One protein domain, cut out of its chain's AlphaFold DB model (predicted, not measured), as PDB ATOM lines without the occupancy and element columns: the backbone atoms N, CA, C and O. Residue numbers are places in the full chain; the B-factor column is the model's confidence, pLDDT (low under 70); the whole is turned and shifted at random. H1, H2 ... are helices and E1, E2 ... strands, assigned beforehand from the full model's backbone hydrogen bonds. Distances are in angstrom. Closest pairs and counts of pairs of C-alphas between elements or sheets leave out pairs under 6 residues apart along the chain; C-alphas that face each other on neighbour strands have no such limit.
ATOM      1  N   THR A  11     217.766 173.984 251.010       96.12
ATOM      2  CA  THR A  11     216.396 173.607 251.336       96.12
ATOM      3  C   THR A  11     215.610 174.831 251.798       96.12
ATOM      4  O   THR A  11     216.130 175.756 252.420       96.12
ATOM      5  N   LYS A  12     214.320 174.853 251.464       97.06
ATOM      6  CA  LYS A  12     213.427 175.973 251.748       97.06
ATOM      7  C   LYS A  12     212.966 175.954 253.211       97.06
ATOM      8  O   LYS A  12     212.252 175.039 253.616       97.06
ATOM      9  N   LEU A  13     213.270 177.006 253.965       97.31
ATOM     10  CA  LEU A  13     212.687 177.292 255.276       97.31
ATOM     11  C   LEU A  13     211.690 178.449 255.151       97.31
ATOM     12  O   LEU A  13     212.051 179.532 254.700       97.31
ATOM     13  N   VAL A  14     210.440 178.233 255.564       97.81
ATOM     14  CA  VAL A  14     209.426 179.295 255.660       97.81
ATOM     15  C   VAL A  14     209.172 179.613 257.129       97.81
ATOM     16  O   VAL A  14     208.890 178.706 257.922       97.81
ATOM     17  N   CYS A  15     209.257 180.891 257.483       96.75
ATOM     18  CA  CYS A  15     209.020 181.395 258.834       96.75
ATOM     19  C   CYS A  15     208.299 182.745 258.795       96.75
ATOM     20  O   CYS A  15     208.373 183.480 257.809       96.75
ATOM     21  N   ASN A  16     207.578 183.071 259.866       97.38
ATOM     22  CA  ASN A  16     206.955 184.379 260.013       97.38
ATOM     23  C   ASN A  16     207.944 185.339 260.672       97.38
ATOM     24  O   ASN A  16     208.299 185.168 261.837       97.38
ATOM     25  N   ILE A  17     208.379 186.352 259.927       97.38
ATOM     26  CA  ILE A  17     209.314 187.368 260.412       97.38
ATOM     27  C   ILE A  17     208.555 188.653 260.710       97.38
ATOM     28  O   ILE A  17     207.676 189.063 259.949       97.38
ATOM     29  N   TRP A  18     208.888 189.282 261.827       95.25
ATOM     30  CA  TRP A  18     208.376 190.584 262.214       95.25
ATOM     31  C   TRP A  18     208.794 191.642 261.190       95.25
ATOM     32  O   TRP A  18     209.972 191.778 260.857       95.25
ATOM     33  N   ARG A  19     207.811 192.364 260.644       94.25
ATOM     34  CA  ARG A  19     207.979 193.203 259.447       94.25
ATOM     35  C   ARG A  19     209.126 194.219 259.533       94.25
ATOM     36  O   ARG A  19     209.893 194.258 258.569       94.25
ATOM     37  N   PRO A  20     209.319 194.963 260.643       92.38
ATOM     38  CA  PRO A  20     210.419 195.919 260.767       92.38
ATOM     39  C   PRO A  20     211.806 195.282 260.644       92.38
ATOM     40  O   PRO A  20     212.752 195.943 260.219       92.38
ATOM     41  N   LEU A  21     211.945 193.992 260.979       94.81
ATOM     42  CA  LEU A  21     213.223 193.301 260.840       94.81
ATOM     43  C   LEU A  21     213.581 193.024 259.384       94.81
ATOM     44  O   LEU A  21     214.758 192.995 259.051       94.81
ATOM     45  N   ILE A  22     212.589 192.826 258.513       94.94
ATOM     46  CA  ILE A  22     212.821 192.424 257.122       94.94
ATOM     47  C   ILE A  22     213.534 193.542 256.364       94.94
ATOM     48  O   ILE A  22     214.590 193.308 255.784       94.94
ATOM     49  N   SER A  23     212.988 194.760 256.412       92.56
ATOM     50  CA  SER A  23     213.557 195.912 255.706       92.56
ATOM     51  C   SER A  23     214.932 196.289 256.258       92.56
ATOM     52  O   SER A  23     215.863 196.518 255.489       92.56
ATOM     53  N   ARG A  24     215.096 196.291 257.588       94.75
ATOM     54  CA  ARG A  24     216.388 196.571 258.232       94.75
ATOM     55  C   ARG A  24     217.441 195.510 257.898       94.75
ATOM     56  O   ARG A  24     218.576 195.870 257.594       94.75
ATOM     57  N   LEU A  25     217.073 194.227 257.896       96.12
ATOM     58  CA  LEU A  25     217.975 193.141 257.507       96.12
ATOM     59  C   LEU A  25     218.404 193.266 256.042       96.12
ATOM     60  O   LEU A  25     219.583 193.108 255.747       96.12
ATOM     61  N   GLU A  26     217.479 193.569 255.129       95.75
ATOM     62  CA  GLU A  26     217.792 193.744 253.704       95.75
ATOM     63  C   GLU A  26     218.796 194.880 253.469       95.75
ATOM     64  O   GLU A  26     219.753 194.692 252.717       95.75
ATOM     65  N   VAL A  27     218.622 196.018 254.149       95.75
ATOM     66  CA  VAL A  27     219.569 197.144 254.092       95.75
ATOM     67  C   VAL A  27     220.935 196.728 254.638       95.75
ATOM     68  O   VAL A  27     221.926 196.826 253.922       95.75
ATOM     69  N   LYS A  28     220.997 196.172 255.856       95.56
ATOM     70  CA  LYS A  28     222.268 195.784 256.496       95.56
ATOM     71  C   LYS A  28     223.038 194.726 255.703       95.56
ATOM     72  O   LYS A  28     224.251 194.834 255.566       95.56
ATOM     73  N   ILE A  29     222.349 193.728 255.150       96.62
ATOM     74  CA  ILE A  29     222.976 192.688 254.322       96.62
ATOM     75  C   ILE A  29     223.535 193.276 253.025       96.62
ATOM     76  O   ILE A  29     224.636 192.903 252.613       96.62
ATOM     77  N   LYS A  30     222.797 194.194 252.389       96.56
ATOM     78  CA  LYS A  30     223.251 194.881 251.178       96.56
ATOM     79  C   LYS A  30     224.475 195.751 251.462       96.56
ATOM     80  O   LYS A  30     225.446 195.656 250.720       96.56
ATOM     81  N   ASP A  31     224.435 196.547 252.527       96.81
ATOM     82  CA  ASP A  31     225.526 197.449 252.915       96.81
ATOM     83  C   ASP A  31     226.798 196.676 253.293       96.81
ATOM     84  O   ASP A  31     227.905 197.116 252.994       96.81
ATOM     85  N   ALA A  32     226.647 195.488 253.889       93.50
ATOM     86  CA  ALA A  32     227.753 194.588 254.211       93.50
ATOM     87  C   ALA A  32     228.240 193.738 253.017       93.50
ATOM     88  O   ALA A  32     229.157 192.934 253.175       93.50
ATOM     89  N   CYS A  33     227.634 193.876 251.829       95.56
ATOM     90  CA  CYS A  33     227.943 193.075 250.638       95.56
ATOM     91  C   CYS A  33     227.831 191.550 250.860       95.56
ATOM     92  O   CYS A  33     228.579 190.769 250.267       95.56
ATOM     93  N   LEU A  34     226.892 191.107 251.703       94.62
ATOM     94  CA  LEU A  34     226.725 189.697 252.062       94.62
ATOM     95  C   LEU A  34     225.656 189.001 251.212       94.62
ATOM     96  O   LEU A  34     224.623 189.568 250.852       94.62
ATOM     97  N   ASN A  35     225.852 187.706 250.951       96.25
ATOM     98  CA  ASN A  35     224.762 186.855 250.484       96.25
ATOM     99  C   ASN A  35     223.867 186.498 251.678       96.25
ATOM    100  O   ASN A  35     224.281 185.736 252.553       96.25
ATOM    101  N   ARG A  36     222.641 187.038 251.694       96.94
ATOM    102  CA  ARG A  36     221.686 186.902 252.804       96.94
ATOM    103  C   ARG A  36     221.540 185.467 253.304       96.94
ATOM    104  O   ARG A  36     221.694 185.215 254.492       96.94
ATOM    105  N   ASP A  37     221.207 184.543 252.410       97.56
ATOM    106  CA  ASP A  37     220.803 183.195 252.802       97.56
ATOM    107  C   ASP A  37     222.016 182.355 253.220       97.56
ATOM    108  O   ASP A  37     221.932 181.634 254.207       97.56
ATOM    109  N   ALA A  38     223.165 182.518 252.554       95.94
ATOM    110  CA  ALA A  38     224.408 181.858 252.959       95.94
ATOM    111  C   ALA A  38     224.907 182.353 254.328       95.94
ATOM    112  O   ALA A  38     225.349 181.557 255.156       95.94
ATOM    113  N   PHE A  39     224.807 183.662 254.586       96.00
ATOM    114  CA  PHE A  39     225.174 184.238 255.876       96.00
ATOM    115  C   PHE A  39     224.218 183.790 256.991       96.00
ATOM    116  O   PHE A  39     224.662 183.342 258.046       96.00
ATOM    117  N   LEU A  40     222.903 183.825 256.744       97.50
ATOM    118  CA  LEU A  40     221.906 183.352 257.707       97.50
ATOM    119  C   LEU A  40     222.016 181.853 257.990       97.50
ATOM    120  O   LEU A  40     221.812 181.455 259.133       97.50
ATOM    121  N   ASP A  41     222.336 181.027 256.991       97.56
ATOM    122  CA  ASP A  41     222.556 179.587 257.177       97.56
ATOM    123  C   ASP A  41     223.633 179.336 258.230       97.56
ATOM    124  O   ASP A  41     223.427 178.591 259.188       97.56
ATOM    125  N   ARG A  42     224.749 180.051 258.101       96.31
ATOM    126  CA  ARG A  42     225.857 180.004 259.044       96.31
ATOM    127  C   ARG A  42     225.449 180.475 260.442       96.31
ATOM    128  O   ARG A  42     225.605 179.724 261.404       96.31
ATOM    129  N   VAL A  43     224.928 181.701 260.553       97.56
ATOM    130  CA  VAL A  43     224.588 182.311 261.849       97.56
ATOM    131  C   VAL A  43     223.540 181.469 262.574       97.56
ATOM    132  O   VAL A  43     223.738 181.091 263.724       97.56
ATOM    133  N   LEU A  44     222.450 181.084 261.904       98.31
ATOM    134  CA  LEU A  44     221.386 180.301 262.536       98.31
ATOM    135  C   LEU A  44     221.862 178.909 262.965       98.31
ATOM    136  O   LEU A  44     221.416 178.414 264.000       98.31
ATOM    137  N   LYS A  45     222.768 178.278 262.207       97.88
ATOM    138  CA  LYS A  45     223.378 176.999 262.592       97.88
ATOM    139  C   LYS A  45     224.200 177.131 263.869       97.88
ATOM    140  O   LYS A  45     224.099 176.265 264.740       97.88
ATOM    141  N   TYR A  46     225.002 178.189 263.974       97.75
ATOM    142  CA  TYR A  46     225.793 178.477 265.168       97.75
ATOM    143  C   TYR A  46     224.877 178.730 266.372       97.75
ATOM    144  O   TYR A  46     224.950 178.033 267.386       97.75
ATOM    145  N   GLU A  47     223.919 179.640 266.214       98.31
ATOM    146  CA  GLU A  47     223.008 180.057 267.279       98.31
ATOM    147  C   GLU A  47     222.092 178.931 267.762       98.31
ATOM    148  O   GLU A  47     221.824 178.806 268.957       98.31
ATOM    149  N   ALA A  48     221.653 178.041 266.869       98.19
ATOM    150  CA  ALA A  48     220.842 176.896 267.265       98.19
ATOM    151  C   ALA A  48     221.628 175.915 268.150       98.19
ATOM    152  O   ALA A  48     221.053 175.320 269.063       98.19
ATOM    153  N   LYS A  49     222.942 175.762 267.927       97.25
ATOM    154  CA  LYS A  49     223.814 174.973 268.812       97.25
ATOM    155  C   LYS A  49     223.980 175.651 270.171       97.25
ATOM    156  O   LYS A  49     223.981 174.956 271.186       97.25
ATOM    157  N   MET A  50     224.055 176.980 270.203       97.19
ATOM    158  CA  MET A  50     224.180 177.736 271.452       97.19
ATOM    159  C   MET A  50     222.958 177.623 272.364       97.19
ATOM    160  O   MET A  50     223.129 177.616 273.580       97.19
ATOM    161  N   LEU A  51     221.755 177.384 271.825       97.00
ATOM    162  CA  LEU A  51     220.570 177.098 272.650       97.00
ATOM    163  C   LEU A  51     220.811 175.984 273.681       97.00
ATOM    164  O   LEU A  51     220.280 176.054 274.781       97.00
ATOM    165  N   GLU A  52     221.619 174.973 273.354       94.81
ATOM    166  CA  GLU A  52     221.916 173.875 274.280       94.81
ATOM    167  C   GLU A  52     222.850 174.260 275.424       94.81
ATOM    168  O   GLU A  52     222.746 173.688 276.507       94.81
ATOM    169  N   LYS A  53     223.739 175.225 275.192       93.81
ATOM    170  CA  LYS A  53     224.620 175.754 276.235       93.81
ATOM    171  C   LYS A  53     223.895 176.764 277.116       93.81
ATOM    172  O   LYS A  53     224.197 176.885 278.297       93.81
ATOM    173  N   GLU A  54     222.949 177.495 276.536       94.94
ATOM    174  CA  GLU A  54     222.363 178.670 277.174       94.94
ATOM    175  C   GLU A  54     221.032 178.407 277.872       94.94
ATOM    176  O   GLU A  54     220.696 179.117 278.821       94.94
ATOM    177  N   ILE A  55     220.272 177.407 277.420       95.12
ATOM    178  CA  ILE A  55     218.958 177.058 277.963       95.12
ATOM    179  C   ILE A  55     219.063 175.718 278.685       95.12
ATOM    180  O   ILE A  55     219.200 174.660 278.077       95.12
ATOM    181  N   THR A  56     218.962 175.762 280.011       94.12
ATOM    182  CA  THR A  56     219.098 174.579 280.872       94.12
ATOM    183  C   THR A  56     217.818 173.755 280.963       94.12
ATOM    184  O   THR A  56     217.875 172.543 281.159       94.12
ATOM    185  N   GLN A  57     216.658 174.392 280.790       95.31
ATOM    186  CA  GLN A  57     215.349 173.755 280.892       95.31
ATOM    187  C   GLN A  57     214.421 174.187 279.748       95.31
ATOM    188  O   GLN A  57     214.459 175.345 279.326       95.31
ATOM    189  N   PRO A  58     213.576 173.284 279.225       97.88
ATOM    190  CA  PRO A  58     212.607 173.639 278.199       97.88
ATOM    191  C   PRO A  58     211.539 174.595 278.744       97.88
ATOM    192  O   PRO A  58     211.163 174.529 279.913       97.88
ATOM    193  N   ASN A  59     210.979 175.429 277.867       98.31
ATOM    194  CA  ASN A  59     209.794 176.222 278.193       98.31
ATOM    195  C   ASN A  59     208.618 175.322 278.586       98.31
ATOM    196  O   ASN A  59     208.355 174.301 277.939       98.31
ATOM    197  N   SER A  60     207.820 175.764 279.555       98.38
ATOM    198  CA  SER A  60     206.528 175.138 279.818       98.38
ATOM    199  C   SER A  60     205.578 175.331 278.625       98.38
ATOM    200  O   SER A  60     205.744 176.218 277.776       98.38
ATOM    201  N   LEU A  61     204.529 174.507 278.539       97.88
ATOM    202  CA  LEU A  61     203.481 174.705 277.530       97.88
ATOM    203  C   LEU A  61     202.757 176.048 277.712       97.88
ATOM    204  O   LEU A  61     202.325 176.638 276.720       97.88
ATOM    205  N   LYS A  62     202.633 176.530 278.955       96.06
ATOM    206  CA  LYS A  62     202.006 177.816 279.283       96.06
ATOM    207  C   LYS A  62     202.872 178.969 278.767       96.06
ATOM    208  O   LYS A  62     202.360 179.809 278.033       96.06
ATOM    209  N   ALA A  63     204.178 178.938 279.043       96.75
ATOM    210  CA  ALA A  63     205.148 179.917 278.552       96.75
ATOM    211  C   ALA A  63     205.186 179.970 277.021       96.75
ATOM    212  O   ALA A  63     205.034 181.040 276.433       96.75
ATOM    213  N   LYS A  64     205.270 178.812 276.353       96.81
ATOM    214  CA  LYS A  64     205.244 178.754 274.885       96.81
ATOM    215  C   LYS A  64     203.971 179.355 274.292       96.81
ATOM    216  O   LYS A  64     204.048 180.076 273.301       96.81
ATOM    217  N   ARG A  65     202.802 179.045 274.864       94.94
ATOM    218  CA  ARG A  65     201.522 179.617 274.413       94.94
ATOM    219  C   ARG A  65     201.505 181.129 274.601       94.94
ATOM    220  O   ARG A  65     201.174 181.831 273.658       94.94
ATOM    221  N   TYR A  66     201.947 181.613 275.759       93.38
ATOM    222  CA  TYR A  66     202.018 183.043 276.047       93.38
ATOM    223  C   TYR A  66     202.917 183.800 275.057       93.38
ATOM    224  O   TYR A  66     202.507 184.815 274.499       93.38
ATOM    225  N   ILE A  67     204.107 183.263 274.757       94.44
ATOM    226  CA  ILE A  67     204.997 183.819 273.726       94.44
ATOM    227  C   ILE A  67     204.318 183.756 272.349       94.44
ATOM    228  O   ILE A  67     204.320 184.748 271.622       94.44
ATOM    229  N   SER A  68     203.690 182.630 271.993       92.19
ATOM    230  CA  SER A  68     202.996 182.477 270.705       92.19
ATOM    231  C   SER A  68     201.881 183.495 270.515       92.19
ATOM    232  O   SER A  68     201.707 184.005 269.412       92.19
ATOM    233  N   ASP A  69     201.108 183.759 271.566       89.81
ATOM    234  CA  ASP A  69     199.968 184.671 271.522       89.81
ATOM    235  C   ASP A  69     200.418 186.132 271.387       89.81
ATOM    236  O   ASP A  69     199.674 186.950 270.851       89.81
ATOM    237  N   SER A  70     201.655 186.443 271.793       89.25
ATOM    238  CA  SER A  70     202.252 187.770 271.621       89.25
ATOM    239  C   SER A  70     202.642 188.103 270.174       89.25
ATOM    240  O   SER A  70     202.849 189.275 269.860       89.25
ATOM    241  N   LEU A  71     202.716 187.102 269.288       84.19
ATOM    242  CA  LEU A  71     203.012 187.279 267.867       84.19
ATOM    243  C   LEU A  71     201.701 187.382 267.071       84.19
ATOM    244  O   LEU A  71     201.102 186.373 266.684       84.19
ATOM    245  N   THR A  72     201.234 188.601 266.813       84.75
ATOM    246  CA  THR A  72     200.007 188.813 266.037       84.75
ATOM    247  C   THR A  72     200.274 188.727 264.528       84.75
ATOM    248  O   THR A  72     201.375 188.974 264.033       84.75
ATOM    249  N   ARG A  73     199.256 188.326 263.753       80.62
ATOM    250  CA  ARG A  73     199.403 188.061 262.304       80.62
ATOM    251  C   ARG A  73     199.742 189.307 261.486       80.62
ATOM    252  O   ARG A  73     200.369 189.200 260.439       80.62
ATOM    253  N   ASP A  74     199.276 190.460 261.930       83.06
ATOM    254  CA  ASP A  74     199.505 191.768 261.323       83.06
ATOM    255  C   ASP A  74     200.929 192.284 261.558       83.06
ATOM    256  O   ASP A  74     201.447 193.003 260.711       83.06
ATOM    257  N   MET A  75     201.601 191.843 262.622       88.12
ATOM    258  CA  MET A  75     202.999 192.197 262.884       88.12
ATOM    259  C   MET A  75     203.984 191.433 261.991       88.12
ATOM    260  O   MET A  75     205.105 191.890 261.765       88.12
ATOM    261  N   VAL A  76     203.595 190.269 261.468       94.31
ATOM    262  CA  VAL A  76     204.509 189.374 260.749       94.31
ATOM    263  C   VAL A  76     204.249 189.307 259.249       94.31
ATOM    264  O   VAL A  76     203.183 189.661 258.735       94.31
ATOM    265  N   LYS A  77     205.262 188.842 258.521       95.81
ATOM    266  CA  LYS A  77     205.200 188.481 257.108       95.81
ATOM    267  C   LYS A  77     205.910 187.136 256.913       95.81
ATOM    268  O   LYS A  77     207.020 186.968 257.420       95.81
ATOM    269  N   PRO A  78     205.313 186.179 256.182       97.12
ATOM    270  CA  PRO A  78     206.007 184.957 255.802       97.12
ATOM    271  C   PRO A  78     207.212 185.280 254.914       97.12
ATOM    272  O   PRO A  78     207.067 185.917 253.868       97.12
ATOM    273  N   VAL A  79     208.394 184.825 255.317       97.75
ATOM    274  CA  VAL A  79     209.647 184.950 254.566       97.75
ATOM    275  C   VAL A  79     210.184 183.556 254.278       97.75
ATOM    276  O   VAL A  79     210.011 182.622 255.061       97.75
ATOM    277  N   THR A  80     210.787 183.405 253.103       98.19
ATOM    278  CA  THR A  80     211.486 182.185 252.707       98.19
ATOM    279  C   THR A  80     212.989 182.417 252.770       98.19
ATOM    280  O   THR A  80     213.478 183.362 252.150       98.19
ATOM    281  N   PHE A  81     213.697 181.511 253.439       97.88
ATOM    282  CA  PHE A  81     215.151 181.392 253.411       97.88
ATOM    283  C   PHE A  81     215.557 180.068 252.757       97.88
ATOM    284  O   PHE A  81     214.874 179.055 252.929       97.88
ATOM    285  N   TYR A  82     216.660 180.068 252.017       97.94
ATOM    286  CA  TYR A  82     217.252 178.875 251.417       97.94
ATOM    287  C   TYR A  82     218.504 178.474 252.203       97.94
ATOM    288  O   TYR A  82     219.588 178.992 251.965       97.94
ATOM    289  N   LEU A  83     218.335 177.562 253.159       97.75
ATOM    290  CA  LEU A  83     219.367 177.149 254.117       97.75
ATOM    291  C   LEU A  83     219.812 175.710 253.843       97.75
ATOM    292  O   LEU A  83     219.113 174.968 253.154       97.75
ATOM    293  N   SER A  84     220.937 175.266 254.390       97.19
ATOM    294  CA  SER A  84     221.309 173.853 254.306       97.19
ATOM    295  C   SER A  84     220.321 172.971 255.087       97.19
ATOM    296  O   SER A  84     219.706 173.391 256.073       97.19
ATOM    297  N   GLU A  85     220.148 171.723 254.644       96.81
ATOM    298  CA  GLU A  85     219.297 170.746 255.339       96.81
ATOM    299  C   GLU A  85     219.776 170.498 256.777       96.81
ATOM    300  O   GLU A  85     218.963 170.389 257.698       96.81
ATOM    301  N   GLU A  86     221.095 170.486 256.978       96.56
ATOM    302  CA  GLU A  86     221.720 170.355 258.291       96.56
ATOM    303  C   GLU A  86     221.274 171.484 259.232       96.56
ATOM    304  O   GLU A  86     220.808 171.216 260.338       96.56
ATOM    305  N   THR A  87     221.336 172.743 258.785       97.69
ATOM    306  CA  THR A  87     220.901 173.895 259.588       97.69
ATOM    307  C   THR A  87     219.426 173.802 259.956       97.69
ATOM    308  O   THR A  87     219.071 173.963 261.123       97.69
ATOM    309  N   ILE A  88     218.547 173.503 258.992       97.94
ATOM    310  CA  ILE A  88     217.103 173.364 259.252       97.94
ATOM    311  C   ILE A  88     216.837 172.246 260.267       97.94
ATOM    312  O   ILE A  88     216.001 172.414 261.160       97.94
ATOM    313  N   THR A  89     217.551 171.126 260.145       97.88
ATOM    314  CA  THR A  89     217.453 169.988 261.065       97.88
ATOM    315  C   THR A  89     217.850 170.400 262.478       97.88
ATOM    316  O   THR A  89     217.030 170.274 263.388       97.88
ATOM    317  N   ILE A  90     219.026 171.012 262.649       98.12
ATOM    318  CA  ILE A  90     219.516 171.480 263.954       98.12
ATOM    319  C   ILE A  90     218.534 172.482 264.578       98.12
ATOM    320  O   ILE A  90     218.175 172.343 265.746       98.12
ATOM    321  N   ILE A  91     218.039 173.462 263.813       98.44
ATOM    322  CA  ILE A  91     217.061 174.440 264.313       98.44
ATOM    323  C   ILE A  91     215.800 173.732 264.821       98.44
ATOM    324  O   ILE A  91     215.346 174.002 265.935       98.44
ATOM    325  N   ASN A  92     215.220 172.833 264.019       98.31
ATOM    326  CA  ASN A  92     213.989 172.132 264.380       98.31
ATOM    327  C   ASN A  92     214.186 171.241 265.612       98.31
ATOM    328  O   ASN A  92     213.339 171.242 266.505       98.31
ATOM    329  N   GLU A  93     215.298 170.507 265.679       98.38
ATOM    330  CA  GLU A  93     215.640 169.643 266.808       98.38
ATOM    331  C   GLU A  93     215.798 170.439 268.101       98.38
ATOM    332  O   GLU A  93     215.163 170.110 269.106       98.38
ATOM    333  N   LYS A  94     216.590 171.517 268.079       98.25
ATOM    334  CA  LYS A  94     216.864 172.333 269.270       98.25
ATOM    335  C   LYS A  94     215.621 173.098 269.716       98.25
ATOM    336  O   LYS A  94     215.271 173.048 270.894       98.25
ATOM    337  N   CYS A  95     214.867 173.694 268.787       98.44
ATOM    338  CA  CYS A  95     213.593 174.340 269.119       98.44
ATOM    339  C   CYS A  95     212.582 173.342 269.702       98.44
ATOM    340  O   CYS A  95     211.878 173.665 270.657       98.44
ATOM    341  N   LYS A  96     212.510 172.112 269.173       98.44
ATOM    342  CA  LYS A  96     211.639 171.065 269.724       98.44
ATOM    343  C   LYS A  96     212.093 170.638 271.121       98.44
ATOM    344  O   LYS A  96     211.253 170.589 272.016       98.44
ATOM    345  N   LYS A  97     213.393 170.376 271.313       98.25
ATOM    346  CA  LYS A  97     213.997 169.966 272.594       98.25
ATOM    347  C   LYS A  97     213.687 170.963 273.711       98.25
ATOM    348  O   LYS A  97     213.251 170.552 274.779       98.25
ATOM    349  N   PHE A  98     213.849 172.259 273.447       98.19
ATOM    350  CA  PHE A  98     213.643 173.322 274.438       98.19
ATOM    351  C   PHE A  98     212.228 173.923 274.433       98.19
ATOM    352  O   PHE A  98     211.955 174.907 275.119       98.19
ATOM    353  N   ASN A  99     211.307 173.328 273.670       98.44
ATOM    354  CA  ASN A  99     209.927 173.785 273.511       98.44
ATOM    355  C   ASN A  99     209.796 175.263 273.068       98.44
ATOM    356  O   ASN A  99     208.903 175.994 273.496       98.44
ATOM    357  N   ILE A 100     210.672 175.691 272.163       98.25
ATOM    358  CA  ILE A 100     210.753 177.046 271.610       98.25
ATOM    359  C   ILE A 100     209.950 177.119 270.310       98.25
ATOM    360  O   ILE A 100     209.851 176.153 269.546       98.25
ATOM    361  N   LEU A 101     209.342 178.272 270.045       97.69
ATOM    362  CA  LEU A 101     208.758 178.560 268.740       97.69
ATOM    363  C   LEU A 101     209.881 178.918 267.768       97.69
ATOM    364  O   LEU A 101     210.606 179.884 267.988       97.69
ATOM    365  N   ARG A 102     209.998 178.161 266.674       97.94
ATOM    366  CA  ARG A 102     211.039 178.380 265.660       97.94
ATOM    367  C   ARG A 102     211.058 179.819 265.142       97.94
ATOM    368  O   ARG A 102     212.125 180.403 265.001       97.94
ATOM    369  N   ASP A 103     209.881 180.388 264.898       97.56
ATOM    370  CA  ASP A 103     209.756 181.766 264.427       97.56
ATOM    371  C   ASP A 103     210.301 182.756 265.471       97.56
ATOM    372  O   ASP A 103     211.023 183.673 265.098       97.56
ATOM    373  N   CYS A 104     210.058 182.550 266.770       97.50
ATOM    374  CA  CYS A 104     210.614 183.393 267.837       97.50
ATOM    375  C   CYS A 104     212.143 183.318 267.886       97.50
ATOM    376  O   CYS A 104     212.794 184.355 267.950       97.50
ATOM    377  N   PHE A 105     212.713 182.114 267.774       98.44
ATOM    378  CA  PHE A 105     214.165 181.933 267.710       98.44
ATOM    379  C   PHE A 105     214.783 182.684 266.523       98.44
ATOM    380  O   PHE A 105     215.716 183.465 266.704       98.44
ATOM    381  N   ILE A 106     214.228 182.521 265.319       98.44
ATOM    382  CA  ILE A 106     214.744 183.198 264.120       98.44
ATOM    383  C   ILE A 106     214.581 184.720 264.236       98.44
ATOM    384  O   ILE A 106     215.517 185.454 263.927       98.44
ATOM    385  N   ASN A 107     213.426 185.207 264.708       97.94
ATOM    386  CA  ASN A 107     213.220 186.640 264.933       97.94
ATOM    387  C   ASN A 107     214.200 187.194 265.968       97.94
ATOM    388  O   ASN A 107     214.707 188.290 265.764       97.94
ATOM    389  N   ARG A 108     214.508 186.446 267.036       97.88
ATOM    390  CA  ARG A 108     215.499 186.849 268.040       97.88
ATOM    391  C   ARG A 108     216.887 186.993 267.430       97.88
ATOM    392  O   ARG A 108     217.509 188.031 267.610       97.88
ATOM    393  N   VAL A 109     217.350 185.993 266.681       98.38
ATOM    394  CA  VAL A 109     218.668 186.043 266.029       98.38
ATOM    395  C   VAL A 109     218.742 187.214 265.048       98.38
ATOM    396  O   VAL A 109     219.685 187.997 265.096       98.38
ATOM    397  N   ILE A 110     217.722 187.399 264.203       98.06
ATOM    398  CA  ILE A 110     217.683 188.533 263.270       98.06
ATOM    399  C   ILE A 110     217.663 189.866 264.019       98.06
ATOM    400  O   ILE A 110     218.396 190.776 263.643       98.06
ATOM    401  N   PHE A 111     216.860 189.979 265.077       96.94
ATOM    402  CA  PHE A 111     216.796 191.173 265.911       96.94
ATOM    403  C   PHE A 111     218.173 191.532 266.474       96.94
ATOM    404  O   PHE A 111     218.619 192.658 266.279       96.94
ATOM    405  N   LEU A 112     218.870 190.572 267.083       96.69
ATOM    406  CA  LEU A 112     220.191 190.787 267.680       96.69
ATOM    407  C   LEU A 112     221.253 191.222 266.659       96.69
ATOM    408  O   LEU A 112     222.135 191.994 267.010       96.69
ATOM    409  N   MET A 113     221.158 190.785 265.398       95.75
ATOM    410  CA  MET A 113     222.106 191.203 264.354       95.75
ATOM    411  C   MET A 113     221.903 192.637 263.863       95.75
ATOM    412  O   MET A 113     222.851 193.265 263.400       95.75
ATOM    413  N   ILE A 114     220.663 193.131 263.849       94.56
ATOM    414  CA  ILE A 114     220.333 194.373 263.127       94.56
ATOM    415  C   ILE A 114     219.996 195.538 264.045       94.56
ATOM    416  O   ILE A 114     219.923 196.680 263.581       94.56
ATOM    417  N   VAL A 115     219.680 195.254 265.306       91.62
ATOM    418  CA  VAL A 115     219.206 196.275 266.224       91.62
ATOM    419  C   VAL A 115     220.388 197.138 266.700       91.62
ATOM    420  O   VAL A 115     221.457 196.603 266.987       91.62
ATOM    421  N   PRO A 116     220.229 198.473 266.750       89.44
ATOM    422  CA  PRO A 116     221.243 199.374 267.287       89.44
ATOM    423  C   PRO A 116     221.728 198.998 268.692       89.44
ATOM    424  O   PRO A 116     220.959 198.506 269.522       89.44
ATOM    425  N   GLU A 117     222.996 199.292 268.968       87.56
ATOM    426  CA  GLU A 117     223.667 198.934 270.220       87.56
ATOM    427  C   GLU A 117     222.953 199.513 271.449       87.56
ATOM    428  O   GLU A 117     222.651 198.788 272.391       87.56
ATOM    429  N   ASN A 118     222.545 200.785 271.403       84.44
ATOM    430  CA  ASN A 118     221.799 201.431 272.486       84.44
ATOM    431  C   ASN A 118     220.523 200.660 272.877       84.44
ATOM    432  O   ASN A 118     220.144 200.646 274.047       84.44
ATOM    433  N   ILE A 119     219.873 199.985 271.925       87.81
ATOM    434  CA  ILE A 119     218.696 199.150 272.194       87.81
ATOM    435  C   ILE A 119     219.098 197.850 272.882       87.81
ATOM    436  O   ILE A 119     218.464 197.467 273.865       87.81
ATOM    437  N   ILE A 120     220.150 197.184 272.400       90.88
ATOM    438  CA  ILE A 120     220.721 196.012 273.077       90.88
ATOM    439  C   ILE A 120     221.058 196.360 274.527       90.88
ATOM    440  O   ILE A 120     220.664 195.636 275.443       90.88
ATOM    441  N   ASN A 121     221.685 197.513 274.747       86.12
ATOM    442  CA  ASN A 121     222.115 197.938 276.069       86.12
ATOM    443  C   ASN A 121     220.945 198.150 277.020       86.12
ATOM    444  O   ASN A 121     220.940 197.653 278.152       86.12
ATOM    445  N   ASN A 122     219.896 198.794 276.519       84.31
ATOM    446  CA  ASN A 122     218.673 199.015 277.276       84.31
ATOM    447  C   ASN A 122     217.935 197.697 277.592       84.31
ATOM    448  O   ASN A 122     217.347 197.542 278.663       84.31
ATOM    449  N   ILE A 123     217.988 196.713 276.688       88.31
ATOM    450  CA  ILE A 123     217.329 195.412 276.870       88.31
ATOM    451  C   ILE A 123     218.083 194.524 277.865       88.31
ATOM    452  O   ILE A 123     217.470 193.975 278.786       88.31
ATOM    453  N   PHE A 124     219.388 194.347 277.666       87.81
ATOM    454  CA  PHE A 124     220.169 193.318 278.355       87.81
ATOM    455  C   PHE A 124     220.884 193.839 279.596       87.81
ATOM    456  O   PHE A 124     220.989 193.122 280.600       87.81
ATOM    457  N   PHE A 125     221.331 195.090 279.568       83.50
ATOM    458  CA  PHE A 125     222.186 195.606 280.622       83.50
ATOM    459  C   PHE A 125     221.469 196.559 281.579       83.50
ATOM    460  O   PHE A 125     221.809 196.517 282.761       83.50
ATOM    461  N   LYS A 126     220.409 197.265 281.139       72.75
ATOM    462  CA  LYS A 126     219.576 198.163 281.974       72.75
ATOM    463  C   LYS A 126     220.425 198.980 282.955       72.75
ATOM    464  O   LYS A 126     220.186 198.951 284.163       72.75
ATOM    465  N   PHE A 127     221.457 199.643 282.445       61.81
ATOM    466  CA  PHE A 127     222.220 200.574 283.261       61.81
ATOM    467  C   PHE A 127     221.291 201.723 283.661       61.81
ATOM    468  O   PHE A 127     220.480 202.175 282.851       61.81
ATOM    469  N   ASN A 128     221.332 202.134 284.928       53.72
ATOM    470  CA  ASN A 128     220.604 203.325 285.344       53.72
ATOM    471  C   ASN A 128     221.177 204.518 284.561       53.72
ATOM    472  O   ASN A 128     222.390 204.588 284.378       53.72
ATOM    473  N   ASP A 129     220.315 205.441 284.120       48.69
ATOM    474  CA  ASP A 129     220.620 206.577 283.224       48.69
ATOM    475  C   ASP A 129     221.645 207.612 283.785       48.69
ATOM    476  O   ASP A 129     221.670 208.762 283.354       48.69
ATOM    477  N   GLY A 130     222.489 207.249 284.757       52.56
ATOM    478  CA  GLY A 130     223.491 208.115 285.389       52.56
ATOM    479  C   GLY A 130     224.923 207.572 285.424       52.56
ATOM    480  O   GLY A 130     225.824 208.315 285.811       52.56
ATOM    481  N   ASP A 131     225.168 206.327 285.010       52.12
ATOM    482  CA  ASP A 131     226.502 205.729 285.113       52.12
ATOM    483  C   ASP A 131     227.330 206.031 283.851       52.12
ATOM    484  O   ASP A 131     227.396 205.236 282.919       52.12
ATOM    485  N   TYR A 132     228.011 207.184 283.831       51.31
ATOM    486  CA  TYR A 132     229.029 207.529 282.818       51.31
ATOM    487  C   TYR A 132     230.207 206.533 282.763       51.31
ATOM    488  O   TYR A 132     231.010 206.582 281.836       51.31
ATOM    489  N   GLU A 133     230.296 205.592 283.709       61.00
ATOM    490  CA  GLU A 133     231.203 204.435 283.659       61.00
ATOM    491  C   GLU A 133     230.799 203.388 282.602       61.00
ATOM    492  O   GLU A 133     231.435 202.345 282.509       61.00
ATOM    493  N   TYR A 134     229.750 203.641 281.815       62.38
ATOM    494  CA  TYR A 134     229.190 202.727 280.819       62.38
ATOM    495  C   TYR A 134     230.224 202.179 279.815       62.38
ATOM    496  O   TYR A 134     230.414 200.965 279.747       62.38
ATOM    497  N   ASP A 135     230.918 203.052 279.076       63.34
ATOM    498  CA  ASP A 135     231.880 202.619 278.046       63.34
ATOM    499  C   ASP A 135     233.071 201.888 278.674       63.34
ATOM    500  O   ASP A 135     233.583 200.912 278.124       63.34
ATOM    501  N   GLN A 136     233.482 202.338 279.862       65.31
ATOM    502  CA  GLN A 136     234.599 201.750 280.585       65.31
ATOM    503  C   GLN A 136     234.241 200.357 281.111       65.31
ATOM    504  O   GLN A 136     234.958 199.413 280.816       65.31
ATOM    505  N   LYS A 137     233.085 200.185 281.762       68.12
ATOM    506  CA  LYS A 137     232.623 198.874 282.248       68.12
ATOM    507  C   LYS A 137     232.379 197.889 281.118       68.12
ATOM    508  O   LYS A 137     232.716 196.720 281.253       68.12
ATOM    509  N   MET A 138     231.806 198.343 280.003       66.31
ATOM    510  CA  MET A 138     231.577 197.468 278.855       66.31
ATOM    511  C   MET A 138     232.901 196.993 278.247       66.31
ATOM    512  O   MET A 138     233.042 195.806 277.955       66.31
ATOM    513  N   SER A 139     233.887 197.891 278.135       67.94
ATOM    514  CA  SER A 139     235.262 197.535 277.767       67.94
ATOM    515  C   SER A 139     235.893 196.574 278.780       67.94
ATOM    516  O   SER A 139     236.470 195.564 278.381       67.94
ATOM    517  N   ASP A 140     235.734 196.836 280.078       68.69
ATOM    518  CA  ASP A 140     236.292 196.012 281.152       68.69
ATOM    519  C   ASP A 140     235.697 194.592 281.130       68.69
ATOM    520  O   ASP A 140     236.432 193.613 281.254       68.69
ATOM    521  N   TYR A 141     234.388 194.433 280.878       66.81
ATOM    522  CA  TYR A 141     233.768 193.108 280.729       66.81
ATOM    523  C   TYR A 141     234.317 192.326 279.532       66.81
ATOM    524  O   TYR A 141     234.396 191.099 279.588       66.81
ATOM    525  N   CYS A 142     234.703 193.005 278.450       61.69
ATOM    526  CA  CYS A 142     235.333 192.355 277.302       61.69
ATOM    527  C   CYS A 142     236.766 191.900 277.592       61.69
ATOM    528  O   CYS A 142     237.246 190.956 276.963       61.69
ATOM    529  N   ASP A 143     237.444 192.532 278.549       61.91
ATOM    530  CA  ASP A 143     238.779 192.125 278.976       61.91
ATOM    531  C   ASP A 143     238.769 190.889 279.886       61.91
ATOM    532  O   ASP A 143     239.754 190.146 279.894       61.91
ATOM    533  N   TYR A 144     237.654 190.605 280.572       54.50
ATOM    534  CA  TYR A 144     237.503 189.420 281.427       54.50
ATOM    535  C   TYR A 144     237.528 188.095 280.657       54.50
ATOM    536  O   TYR A 144     237.975 187.083 281.192       54.50
ATOM    537  N   THR A 145     237.128 188.080 279.386       55.50
ATOM    538  CA  THR A 145     237.217 186.876 278.549       55.50
ATOM    539  C   THR A 145     238.579 186.790 277.853       55.50
ATOM    540  O   THR A 145     238.648 186.540 276.655       55.50
ATOM    541  N   SER A 146     239.678 187.027 278.584       47.28
ATOM    542  CA  SER A 146     241.045 187.211 278.054       47.28
ATOM    543  C   SER A 146     241.601 186.066 277.192       47.28
ATOM    544  O   SER A 146     242.644 186.247 276.571       47.28
ATOM    545  N   ASP A 147     240.906 184.932 277.125       53.34
ATOM    546  CA  ASP A 147     241.235 183.778 276.281       53.34
ATOM    547  C   ASP A 147     240.463 183.749 274.947       53.34
ATOM    548  O   ASP A 147     240.537 182.772 274.204       53.34
ATOM    549  N   CYS A 148     239.706 184.796 274.604       53.88
ATOM    550  CA  CYS A 148     239.079 184.879 273.290       53.88
ATOM    551  C   CYS A 148     240.158 185.063 272.214       53.88
ATOM    552  O   CYS A 148     240.706 186.159 272.050       53.88
ATOM    553  N   ASP A 149     240.375 184.013 271.413       55.94
ATOM    554  CA  ASP A 149     241.134 184.013 270.150       55.94
ATOM    555  C   ASP A 149     240.780 185.214 269.234       55.94
ATOM    556  O   ASP A 149     241.539 185.614 268.357       55.94
ATOM    557  N   GLU A 150     239.640 185.859 269.466       58.22
ATOM    558  CA  GLU A 150     239.100 186.976 268.698       58.22
ATOM    559  C   GLU A 150     239.850 188.307 268.892       58.22
ATOM    560  O   GLU A 150     239.877 189.111 267.955       58.22
ATOM    561  N   LYS A 151     240.571 188.530 270.012       56.75
ATOM    562  CA  LYS A 151     241.517 189.668 270.100       56.75
ATOM    563  C   LYS A 151     242.553 189.592 268.975       56.75
ATOM    564  O   LYS A 151     242.933 190.637 268.447       56.75
ATOM    565  N   TYR A 152     242.924 188.386 268.534       61.12
ATOM    566  CA  TYR A 152     243.879 188.162 267.447       61.12
ATOM    567  C   TYR A 152     243.315 188.418 266.046       61.12
ATOM    568  O   TYR A 152     244.110 188.626 265.127       61.12
ATOM    569  N   ILE A 153     241.988 188.489 265.862       65.75
ATOM    570  CA  ILE A 153     241.386 188.790 264.548       65.75
ATOM    571  C   ILE A 153     241.883 190.148 264.041       65.75
ATOM    572  O   ILE A 153     242.193 190.299 262.865       65.75
ATOM    573  N   SER A 154     242.057 191.126 264.933       64.75
ATOM    574  CA  SER A 154     242.568 192.456 264.570       64.75
ATOM    575  C   SER A 154     244.076 192.511 264.265       64.75
ATOM    576  O   SER A 154     244.545 193.497 263.700       64.75
ATOM    577  N   TRP A 155     244.839 191.459 264.590       68.44
ATOM    578  CA  TRP A 155     246.304 191.423 264.450       68.44
ATOM    579  C   TRP A 155     246.775 190.689 263.193       68.44
ATOM    580  O   TRP A 155     247.978 190.590 262.943       68.44
ATOM    581  N   GLN A 156     245.852 190.167 262.384       72.38
ATOM    582  CA  GLN A 156     246.224 189.518 261.137       72.38
ATOM    583  C   GLN A 156     246.579 190.543 260.059       72.38
ATOM    584  O   GLN A 156     245.863 191.507 259.814       72.38
ATOM    585  N   SER A 157     247.677 190.295 259.348       84.62
ATOM    586  CA  SER A 157     248.112 191.137 258.227       84.62
ATOM    587  C   SER A 157     247.292 190.922 256.949       84.62
ATOM    588  O   SER A 157     247.350 191.741 256.032       84.62
ATOM    589  N   SER A 158     246.528 189.827 256.867       90.50
ATOM    590  CA  SER A 158     245.715 189.470 255.702       90.50
ATOM    591  C   SER A 158     244.242 189.772 255.947       90.50
ATOM    592  O   SER A 158     243.600 189.088 256.738       90.50
ATOM    593  N   LEU A 159     243.670 190.713 255.188       87.81
ATOM    594  CA  LEU A 159     242.234 191.025 255.240       87.81
ATOM    595  C   LEU A 159     241.352 189.789 254.984       87.81
ATOM    596  O   LEU A 159     240.291 189.651 255.581       87.81
ATOM    597  N   ILE A 160     241.792 188.873 254.116       87.81
ATOM    598  CA  ILE A 160     241.055 187.631 253.843       87.81
ATOM    599  C   ILE A 160     241.076 186.695 255.055       87.81
ATOM    600  O   ILE A 160     240.070 186.044 255.322       87.81
ATOM    601  N   GLY A 161     242.189 186.654 255.794       86.69
ATOM    602  CA  GLY A 161     242.280 185.916 257.055       86.69
ATOM    603  C   GLY A 161     241.326 186.490 258.102       86.69
ATOM    604  O   GLY A 161     240.496 185.756 258.624       86.69
ATOM    605  N   ILE A 162     241.329 187.819 258.272       86.50
ATOM    606  CA  ILE A 162     240.401 188.534 259.165       86.50
ATOM    607  C   ILE A 162     238.950 188.180 258.839       86.50
ATOM    608  O   ILE A 162     238.178 187.843 259.731       86.50
ATOM    609  N   ILE A 163     238.568 188.243 257.559       86.06
ATOM    610  CA  ILE A 163     237.209 187.910 257.125       86.06
ATOM    611  C   ILE A 163     236.893 186.446 257.423       86.06
ATOM    612  O   ILE A 163     235.806 186.164 257.912       86.06
ATOM    613  N   ASN A 164     237.809 185.520 257.132       86.19
ATOM    614  CA  ASN A 164     237.601 184.099 257.391       86.19
ATOM    615  C   ASN A 164     237.402 183.816 258.883       86.19
ATOM    616  O   ASN A 164     236.482 183.090 259.241       86.19
ATOM    617  N   ASP A 165     238.217 184.419 259.739       85.56
ATOM    618  CA  ASP A 165     238.157 184.184 261.177       85.56
ATOM    619  C   ASP A 165     236.940 184.861 261.802       85.56
ATOM    620  O   ASP A 165     236.260 184.259 262.623       85.56
ATOM    621  N   TYR A 166     236.591 186.067 261.345       84.75
ATOM    622  CA  TYR A 166     235.358 186.737 261.753       84.75
ATOM    623  C   TYR A 166     234.115 185.981 261.291       84.75
ATOM    624  O   TYR A 166     233.109 185.929 261.992       84.75
ATOM    625  N   ILE A 167     234.181 185.383 260.099       85.38
ATOM    626  CA  ILE A 167     233.176 184.437 259.650       85.38
ATOM    627  C   ILE A 167     233.159 183.299 260.677       85.38
ATOM    628  O   ILE A 167     232.132 183.147 261.326       85.38
ATOM    629  N   GLU A 168     234.262 182.577 260.908       85.69
ATOM    630  CA  GLU A 168     234.334 181.409 261.808       85.69
ATOM    631  C   GLU A 168     233.968 181.633 263.285       85.69
ATOM    632  O   GLU A 168     233.518 180.692 263.946       85.69
ATOM    633  N   ALA A 169     234.055 182.872 263.754       89.44
ATOM    634  CA  ALA A 169     233.740 183.298 265.107       89.44
ATOM    635  C   ALA A 169     232.262 183.124 265.507       89.44
ATOM    636  O   ALA A 169     231.356 182.896 264.693       89.44
ATOM    637  N   ASP A 170     232.027 183.249 266.812       92.88
ATOM    638  CA  ASP A 170     230.689 183.366 267.375       92.88
ATOM    639  C   ASP A 170     230.052 184.697 266.908       92.88
ATOM    640  O   ASP A 170     230.591 185.761 267.189       92.88
ATOM    641  N   PRO A 171     228.889 184.705 266.229       94.12
ATOM    642  CA  PRO A 171     228.312 185.936 265.683       94.12
ATOM    643  C   PRO A 171     227.845 186.941 266.752       94.12
ATOM    644  O   PRO A 171     227.629 188.108 266.431       94.12
ATOM    645  N   PHE A 172     227.678 186.512 268.006       94.94
ATOM    646  CA  PHE A 172     227.317 187.354 269.147       94.94
ATOM    647  C   PHE A 172     228.315 187.229 270.304       94.94
ATOM    648  O   PHE A 172     227.933 187.437 271.460       94.94
ATOM    649  N   TRP A 173     229.579 186.915 269.999       90.38
ATOM    650  CA  TRP A 173     230.648 186.753 270.987       90.38
ATOM    651  C   TRP A 173     230.688 187.923 271.970       90.38
ATOM    652  O   TRP A 173     230.620 187.720 273.176       90.38
ATOM    653  N   TYR A 174     230.655 189.150 271.444       86.75
ATOM    654  CA  TYR A 174     230.745 190.376 272.230       86.75
ATOM    655  C   TYR A 174     229.620 190.459 273.264       86.75
ATOM    656  O   TYR A 174     229.859 190.641 274.454       86.75
ATOM    657  N   LEU A 175     228.377 190.224 272.830       90.25
ATOM    658  CA  LEU A 175     227.213 190.252 273.715       90.25
ATOM    659  C   LEU A 175     227.264 189.152 274.768       90.25
ATOM    660  O   LEU A 175     226.903 189.396 275.919       90.25
ATOM    661  N   ARG A 176     227.706 187.951 274.387       91.50
ATOM    662  CA  ARG A 176     227.896 186.845 275.326       91.50
ATOM    663  C   ARG A 176     228.962 187.186 276.358       91.50
ATOM    664  O   ARG A 176     228.674 187.035 277.538       91.50
ATOM    665  N   SER A 177     230.123 187.700 275.952       86.19
ATOM    666  CA  SER A 177     231.198 188.111 276.864       86.19
ATOM    667  C   SER A 177     230.722 189.155 277.870       86.19
ATOM    668  O   SER A 177     230.915 188.978 279.069       86.19
ATOM    669  N   CYS A 178     230.000 190.186 277.423       84.69
ATOM    670  CA  CYS A 178     229.448 191.196 278.328       84.69
ATOM    671  C   CYS A 178     228.413 190.608 279.304       84.69
ATOM    672  O   CYS A 178     228.381 190.966 280.482       84.69
ATOM    673  N   LEU A 179     227.566 189.682 278.841       87.75
ATOM    674  CA  LEU A 179     226.618 188.978 279.706       87.75
ATOM    675  C   LEU A 179     227.321 188.061 280.719       87.75
ATOM    676  O   LEU A 179     226.886 188.006 281.870       87.75
ATOM    677  N   TYR A 180     228.406 187.390 280.321       86.56
ATOM    678  CA  TYR A 180     229.240 186.580 281.211       86.56
ATOM    679  C   TYR A 180     229.925 187.438 282.275       86.56
ATOM    680  O   TYR A 180     229.771 187.147 283.458       86.56
ATOM    681  N   GLY A 181     230.586 188.534 281.888       84.12
ATOM    682  CA  GLY A 181     231.233 189.449 282.833       84.12
ATOM    683  C   GLY A 181     230.246 190.000 283.865       84.12
ATOM    684  O   GLY A 181     230.498 189.954 285.068       84.12
ATOM    685  N   LYS A 182     229.047 190.398 283.417       82.81
ATOM    686  CA  LYS A 182     227.956 190.800 284.314       82.81
ATOM    687  C   LYS A 182     227.507 189.664 285.240       82.81
ATOM    688  O   LYS A 182     227.203 189.898 286.409       82.81
ATOM    689  N   GLN A 183     227.412 188.436 284.734       85.00
ATOM    690  CA  GLN A 183     227.035 187.283 285.547       85.00
ATOM    691  C   GLN A 183     228.061 187.022 286.661       85.00
ATOM    692  O   GLN A 183     227.658 186.760 287.797       85.00
ATOM    693  N   GLU A 184     229.354 187.122 286.347       84.12
ATOM    694  CA  GLU A 184     230.447 186.943 287.306       84.12
ATOM    695  C   GLU A 184     230.478 188.049 288.363       84.12
ATOM    696  O   GLU A 184     230.509 187.742 289.558       84.12
ATOM    697  N   GLU A 185     230.389 189.320 287.952       83.44
ATOM    698  CA  GLU A 185     230.414 190.469 288.868       83.44
ATOM    699  C   GLU A 185     229.314 190.371 289.933       83.44
ATOM    700  O   GLU A 185     229.567 190.525 291.131       83.44
ATOM    701  N   TYR A 186     228.089 190.054 289.508       82.31
ATOM    702  CA  TYR A 186     226.936 189.969 290.403       82.31
ATOM    703  C   TYR A 186     226.724 188.574 291.006       82.31
ATOM    704  O   TYR A 186     225.737 188.373 291.718       82.31
ATOM    705  N   LYS A 187     227.621 187.612 290.739       84.62
ATOM    706  CA  LYS A 187     227.521 186.208 291.185       84.62
ATOM    707  C   LYS A 187     226.140 185.601 290.914       84.62
ATOM    708  O   LYS A 187     225.558 184.929 291.767       84.62
ATOM    709  N   LEU A 188     225.582 185.881 289.738       79.06
ATOM    710  CA  LEU A 188     224.240 185.432 289.383       79.06
ATOM    711  C   LEU A 188     224.272 183.939 289.028       79.06
ATOM    712  O   LEU A 188     224.860 183.527 288.025       79.06
ATOM    713  N   GLU A 189     223.611 183.116 289.840       75.00
ATOM    714  CA  GLU A 189     223.425 181.695 289.545       75.00
ATOM    715  C   GLU A 189     222.386 181.512 288.425       75.00
ATOM    716  O   GLU A 189     221.193 181.747 288.607       75.00
ATOM    717  N   GLY A 190     222.845 181.057 287.255       63.28
ATOM    718  CA  GLY A 190     221.990 180.609 286.154       63.28
ATOM    719  C   GLY A 190     221.344 181.696 285.268       63.28
ATOM    720  O   GLY A 190     221.129 182.844 285.643       63.28
ATOM    721  N   ALA A 191     221.015 181.273 284.042       57.38
ATOM    722  CA  ALA A 191     220.053 181.868 283.098       57.38
ATOM    723  C   ALA A 191     220.269 183.303 282.564       57.38
ATOM    724  O   ALA A 191     219.380 183.826 281.891       57.38
ATOM    725  N   SER A 192     221.421 183.942 282.776       70.00
ATOM    726  CA  SER A 192     221.704 185.254 282.154       70.00
ATOM    727  C   SER A 192     222.478 185.158 280.838       70.00
ATOM    728  O   SER A 192     223.166 186.100 280.462       70.00
ATOM    729  N   LEU A 193     222.340 184.045 280.117       88.88
ATOM    730  CA  LEU A 193     222.952 183.880 278.801       88.88
ATOM    731  C   LEU A 193     222.021 184.392 277.702       88.88
ATOM    732  O   LEU A 193     220.822 184.596 277.915       88.88
ATOM    733  N   LEU A 194     222.586 184.635 276.521       95.00
ATOM    734  CA  LEU A 194     221.958 185.437 275.475       95.00
ATOM    735  C   LEU A 194     220.537 184.976 275.115       95.00
ATOM    736  O   LEU A 194     219.643 185.811 275.036       95.00
ATOM    737  N   HIS A 195     220.288 183.678 274.941       96.50
ATOM    738  CA  HIS A 195     218.979 183.107 274.598       96.50
ATOM    739  C   HIS A 195     218.124 182.719 275.805       96.50
ATOM    740  O   HIS A 195     216.902 182.641 275.658       96.50
ATOM    741  N   SER A 196     218.714 182.497 276.984       94.88
ATOM    742  CA  SER A 196     217.942 182.266 278.216       94.88
ATOM    743  C   SER A 196     217.403 183.552 278.832       94.88
ATOM    744  O   SER A 196     216.409 183.512 279.555       94.88
ATOM    745  N   LYS A 197     217.988 184.708 278.502       93.56
ATOM    746  CA  LYS A 197     217.526 185.994 279.017       93.56
ATOM    747  C   LYS A 197     216.181 186.405 278.413       93.56
ATOM    748  O   LYS A 197     216.083 186.693 277.215       93.56
ATOM    749  N   SER A 198     215.156 186.520 279.257       93.81
ATOM    750  CA  SER A 198     213.864 187.075 278.852       93.81
ATOM    751  C   SER A 198     213.960 188.580 278.569       93.81
ATOM    752  O   SER A 198     214.520 189.354 279.346       93.81
ATOM    753  N   ILE A 199     213.382 188.999 277.449       93.38
ATOM    754  CA  ILE A 199     213.160 190.381 277.040       93.38
ATOM    755  C   ILE A 199     211.777 190.785 277.543       93.38
ATOM    756  O   ILE A 199     210.761 190.165 277.206       93.38
ATOM    757  N   GLY A 200     211.751 191.839 278.356       90.12
ATOM    758  CA  GLY A 200     210.526 192.335 278.968       90.12
ATOM    759  C   GLY A 200     209.504 192.833 277.959       90.12
ATOM    760  O   GLY A 200     209.860 193.383 276.919       90.12
ATOM    761  N   ARG A 201     208.215 192.696 278.300       88.81
ATOM    762  CA  ARG A 201     207.107 193.107 277.428       88.81
ATOM    763  C   ARG A 201     207.291 194.515 276.885       88.81
ATOM    764  O   ARG A 201     207.241 194.661 275.683       88.81
ATOM    765  N   GLY A 202     207.539 195.506 277.739       85.62
ATOM    766  CA  GLY A 202     207.721 196.905 277.336       85.62
ATOM    767  C   GLY A 202     209.155 197.297 276.976       85.62
ATOM    768  O   GLY A 202     209.460 198.485 276.991       85.62
ATOM    769  N   ALA A 203     210.056 196.345 276.710       88.50
ATOM    770  CA  ALA A 203     211.472 196.657 276.487       88.50
ATOM    771  C   ALA A 203     211.713 197.553 275.258       88.50
ATOM    772  O   ALA A 203     212.723 198.244 275.197       88.50
ATOM    773  N   LEU A 204     210.766 197.585 274.316       88.38
ATOM    774  CA  LEU A 204     210.827 198.427 273.118       88.38
ATOM    775  C   LEU A 204     210.001 199.718 273.245       88.38
ATOM    776  O   LEU A 204     209.963 200.516 272.318       88.38
ATOM    777  N   ALA A 205     209.334 199.948 274.383       85.38
ATOM    778  CA  ALA A 205     208.468 201.115 274.572       85.38
ATOM    779  C   ALA A 205     209.242 202.441 274.655       85.38
ATOM    780  O   ALA A 205     208.681 203.493 274.373       85.38
ATOM    781  N   LYS A 206     210.514 202.392 275.073       78.38
ATOM    782  CA  LYS A 206     211.370 203.571 275.284       78.38
ATOM    783  C   LYS A 206     212.282 203.883 274.094       78.38
ATOM    784  O   LYS A 206     213.261 204.605 274.254       78.38
ATOM    785  N   LEU A 207     212.022 203.294 272.929       79.06
ATOM    786  CA  LEU A 207     212.860 203.544 271.764       79.06
ATOM    787  C   LEU A 207     212.638 204.960 271.222       79.06
ATOM    788  O   LEU A 207     211.484 205.393 271.157       79.06
ATOM    789  N   PRO A 208     213.709 205.662 270.799       78.88
ATOM    790  CA  PRO A 208     213.587 206.879 270.005       78.88
ATOM    791  C   PRO A 208     212.653 206.667 268.807       78.88
ATOM    792  O   PRO A 208     212.603 205.570 268.246       78.88
ATOM    793  N   GLU A 209     211.902 207.695 268.409       80.25
ATOM    794  CA  GLU A 209     210.882 207.584 267.355       80.25
ATOM    795  C   GLU A 209     211.474 207.117 266.013       80.25
ATOM    796  O   GLU A 209     210.897 206.257 265.347       80.25
ATOM    797  N   ASP A 210     212.679 207.581 265.676       79.94
ATOM    798  CA  ASP A 210     213.454 207.184 264.493       79.94
ATOM    799  C   ASP A 210     213.955 205.728 264.550       79.94
ATOM    800  O   ASP A 210     214.276 205.125 263.524       79.94
ATOM    801  N   GLN A 211     213.986 205.138 265.744       78.94
ATOM    802  CA  GLN A 211     214.389 203.754 265.984       78.94
ATOM    803  C   GLN A 211     213.215 202.833 266.320       78.94
ATOM    804  O   GLN A 211     213.417 201.614 266.390       78.94
ATOM    805  N   SER A 212     212.009 203.386 266.478       78.69
ATOM    806  CA  SER A 212     210.794 202.659 266.831       78.69
ATOM    807  C   SER A 212     210.553 201.488 265.882       78.69
ATOM    808  O   SER A 212     210.769 201.565 264.670       78.69
ATOM    809  N   LEU A 213     210.124 200.366 266.452       78.94
ATOM    810  CA  LEU A 213     209.864 199.128 265.725       78.94
ATOM    811  C   LEU A 213     208.357 198.835 265.625       78.94
ATOM    812  O   LEU A 213     207.949 197.683 265.571       78.94
ATOM    813  N   GLU A 214     207.505 199.862 265.614       81.44
ATOM    814  CA  GLU A 214     206.038 199.746 265.449       81.44
ATOM    815  C   GLU A 214     205.293 199.025 266.593       81.44
ATOM    816  O   GLU A 214     204.065 198.999 266.610       81.44
ATOM    817  N   THR A 215     205.993 198.455 267.578       81.88
ATOM    818  CA  THR A 215     205.376 197.877 268.774       81.88
ATOM    819  C   THR A 215     206.244 198.057 270.010       81.88
ATOM    820  O   THR A 215     207.470 197.959 269.965       81.88
ATOM    821  N   ALA A 216     205.581 198.273 271.144       82.56
ATOM    822  CA  ALA A 216     206.215 198.239 272.453       82.56
ATOM    823  C   ALA A 216     206.438 196.803 272.955       82.56
ATOM    824  O   ALA A 216     207.271 196.616 273.837       82.56
ATOM    825  N   ASN A 217     205.694 195.815 272.428       86.38
ATOM    826  CA  ASN A 217     205.668 194.436 272.915       86.38
ATOM    827  C   ASN A 217     206.817 193.602 272.338       86.38
ATOM    828  O   ASN A 217     206.760 193.226 271.176       86.38
ATOM    829  N   ALA A 218     207.797 193.236 273.158       91.75
ATOM    830  CA  ALA A 218     208.964 192.460 272.728       91.75
ATOM    831  C   ALA A 218     208.877 190.948 273.015       91.75
ATOM    832  O   ALA A 218     209.820 190.211 272.726       91.75
ATOM    833  N   LEU A 219     207.778 190.463 273.610       92.81
ATOM    834  CA  LEU A 219     207.706 189.096 274.149       92.81
ATOM    835  C   LEU A 219     207.935 188.005 273.099       92.81
ATOM    836  O   LEU A 219     208.464 186.944 273.426       92.81
ATOM    837  N   PHE A 220     207.578 188.267 271.843       92.88
ATOM    838  CA  PHE A 220     207.735 187.316 270.745       92.88
ATOM    839  C   PHE A 220     209.201 187.076 270.347       92.88
ATOM    840  O   PHE A 220     209.474 186.160 269.573       92.88
ATOM    841  N   LEU A 221     210.144 187.873 270.864       96.38
ATOM    842  CA  LEU A 221     211.586 187.683 270.688       96.38
ATOM    843  C   LEU A 221     212.180 186.708 271.717       96.38
ATOM    844  O   LEU A 221     213.384 186.454 271.699       96.38
ATOM    845  N   ASN A 222     211.385 186.177 272.649       97.25
ATOM    846  CA  ASN A 222     211.889 185.293 273.695       97.25
ATOM    847  C   ASN A 222     212.050 183.847 273.228       97.25
ATOM    848  O   ASN A 222     211.105 183.212 272.758       97.25
ATOM    849  N   CYS A 223     213.258 183.316 273.424       97.31
ATOM    850  CA  CYS A 223     213.551 181.889 273.306       97.31
ATOM    851  C   CYS A 223     213.198 181.139 274.595       97.31
ATOM    852  O   CYS A 223     212.784 179.985 274.530       97.31
ATOM    853  N   PHE A 224     213.300 181.798 275.749       96.81
ATOM    854  CA  PHE A 224     212.992 181.236 277.057       96.81
ATOM    855  C   PHE A 224     212.159 182.213 277.895       96.81
ATOM    856  O   PHE A 224     212.345 183.431 277.819       96.81
ATOM    857  N   LEU A 225     211.221 181.673 278.670       95.94
ATOM    858  CA  LEU A 225     210.440 182.401 279.663       95.94
ATOM    859  C   LEU A 225     210.096 181.440 280.801       95.94
ATOM    860  O   LEU A 225     209.362 180.470 280.592       95.94
ATOM    861  N   SER A 226     210.622 181.706 281.995       95.50
ATOM    862  CA  SER A 226     210.300 180.890 283.165       95.50
ATOM    863  C   SER A 226     208.834 181.064 283.575       95.50
ATOM    864  O   SER A 226     208.228 182.113 283.348       95.50
TER     865      SER A 226
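What this domain is: This is residues 11 to 226 of the 273 residues of an uncharacterized protein of Thiothrix sp. Ku-5 (UniProt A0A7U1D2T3). Two lobes stand side by side: in the larger, a two-strand ribbon, E1 and E2, is backed by H1, H2, H4 and H5, with H5 near the middle of the whole; the smaller, looser one is made of H7 to H10. The unnamed residues 186 to 226 fold back from H10 to the larger lobe, and residues 127 to 133 stick out. Mostly helix, the 216 printed residues include ten named helices and two named antiparallel strands, in the order E1 H1 H2 H3 E2 H4 H5 H6 H7 H8 H9 H10. The whole is compact, with a radius of gyration of the C-alphas of 17.4 A and spans of 44 by 41 by 37 A.

Where its parts are: Find C-alpha 11 at (216.396, 173.607, 251.336), where E1, residues 11 to 18, begins its 21.7 A. Next come H1, residues 19 to 31, and H2, residues 36 to 54, the longest helix at 25.7 A. H3 takes residues 61 to 69, E2 residues 76 to 83 over 20.4 A, H4 residues 85 to 97 and H5 residues 102 to 114, 18.7 A long from C-alpha 102 at (211.039, 178.380, 265.660). Read on through H6, residues 117 to 125, H7, 134 to 144, H8, 149 to 155, and H9, 159 to 168, to H10, residues 173 to 185, which ends at C-alpha 185 at (230.414, 190.469, 288.868).

How they stand to each other: Look first at E1 and E2, antiparallel at 153 degrees, with N 13 and O 81 within hydrogen-bond range at 2.8 A. The hub H5 comes closest to E1 at the C-alphas of Asp 103 and Cys 15, 5.7 A apart. H5 touches H1, closest at C-alphas 114 and 25, 6.2 A, at a steep tilt of 47 degrees. With residues 102 to 105 alone H5 touches H4, closest at C-alphas 102 and 95, 5.9 A. H5 and H2 only just touch, with 3 pairs of C-alphas within 8 A, the closest 109 and 44, 7.2 A. H2 touches H4 at C-alphas 45 and 87, their closest, 5.0 A. H3 and H5 are only just apart, closest 8.1 A. H6 is close to but not clearly touching H10, closest at C-alphas 124 and 179, 7.9 A. H7 touches H10, about perpendicular at 88 degrees, closest at C-alphas 141 and 181, 4.9 A. H8 and H9 form a helical hairpin, closest at C-alphas 153 and 162, 5.5 A; H9 and H2 are near each other. Every O i to N i+4 pair is within hydrogen-bond range in H3, H4, H5, H6, H7, H9 and H10, against 7 of 9 in H1, 13 of 15 in H2 and 0 of 3 in H8, where 3 of 4 O i to N i+3 pairs are.

The domain as a whole: The C-alphas of Lys 62 and Ser 157, the two farthest apart, are 52.4 A apart. The printed part has no cut, and no link between named elements is long. Read the B-factor column with care at residues 127 to 155 and 190 to 191, where the pLDDT of this model is under 70; the mean of the printed part is 87.3.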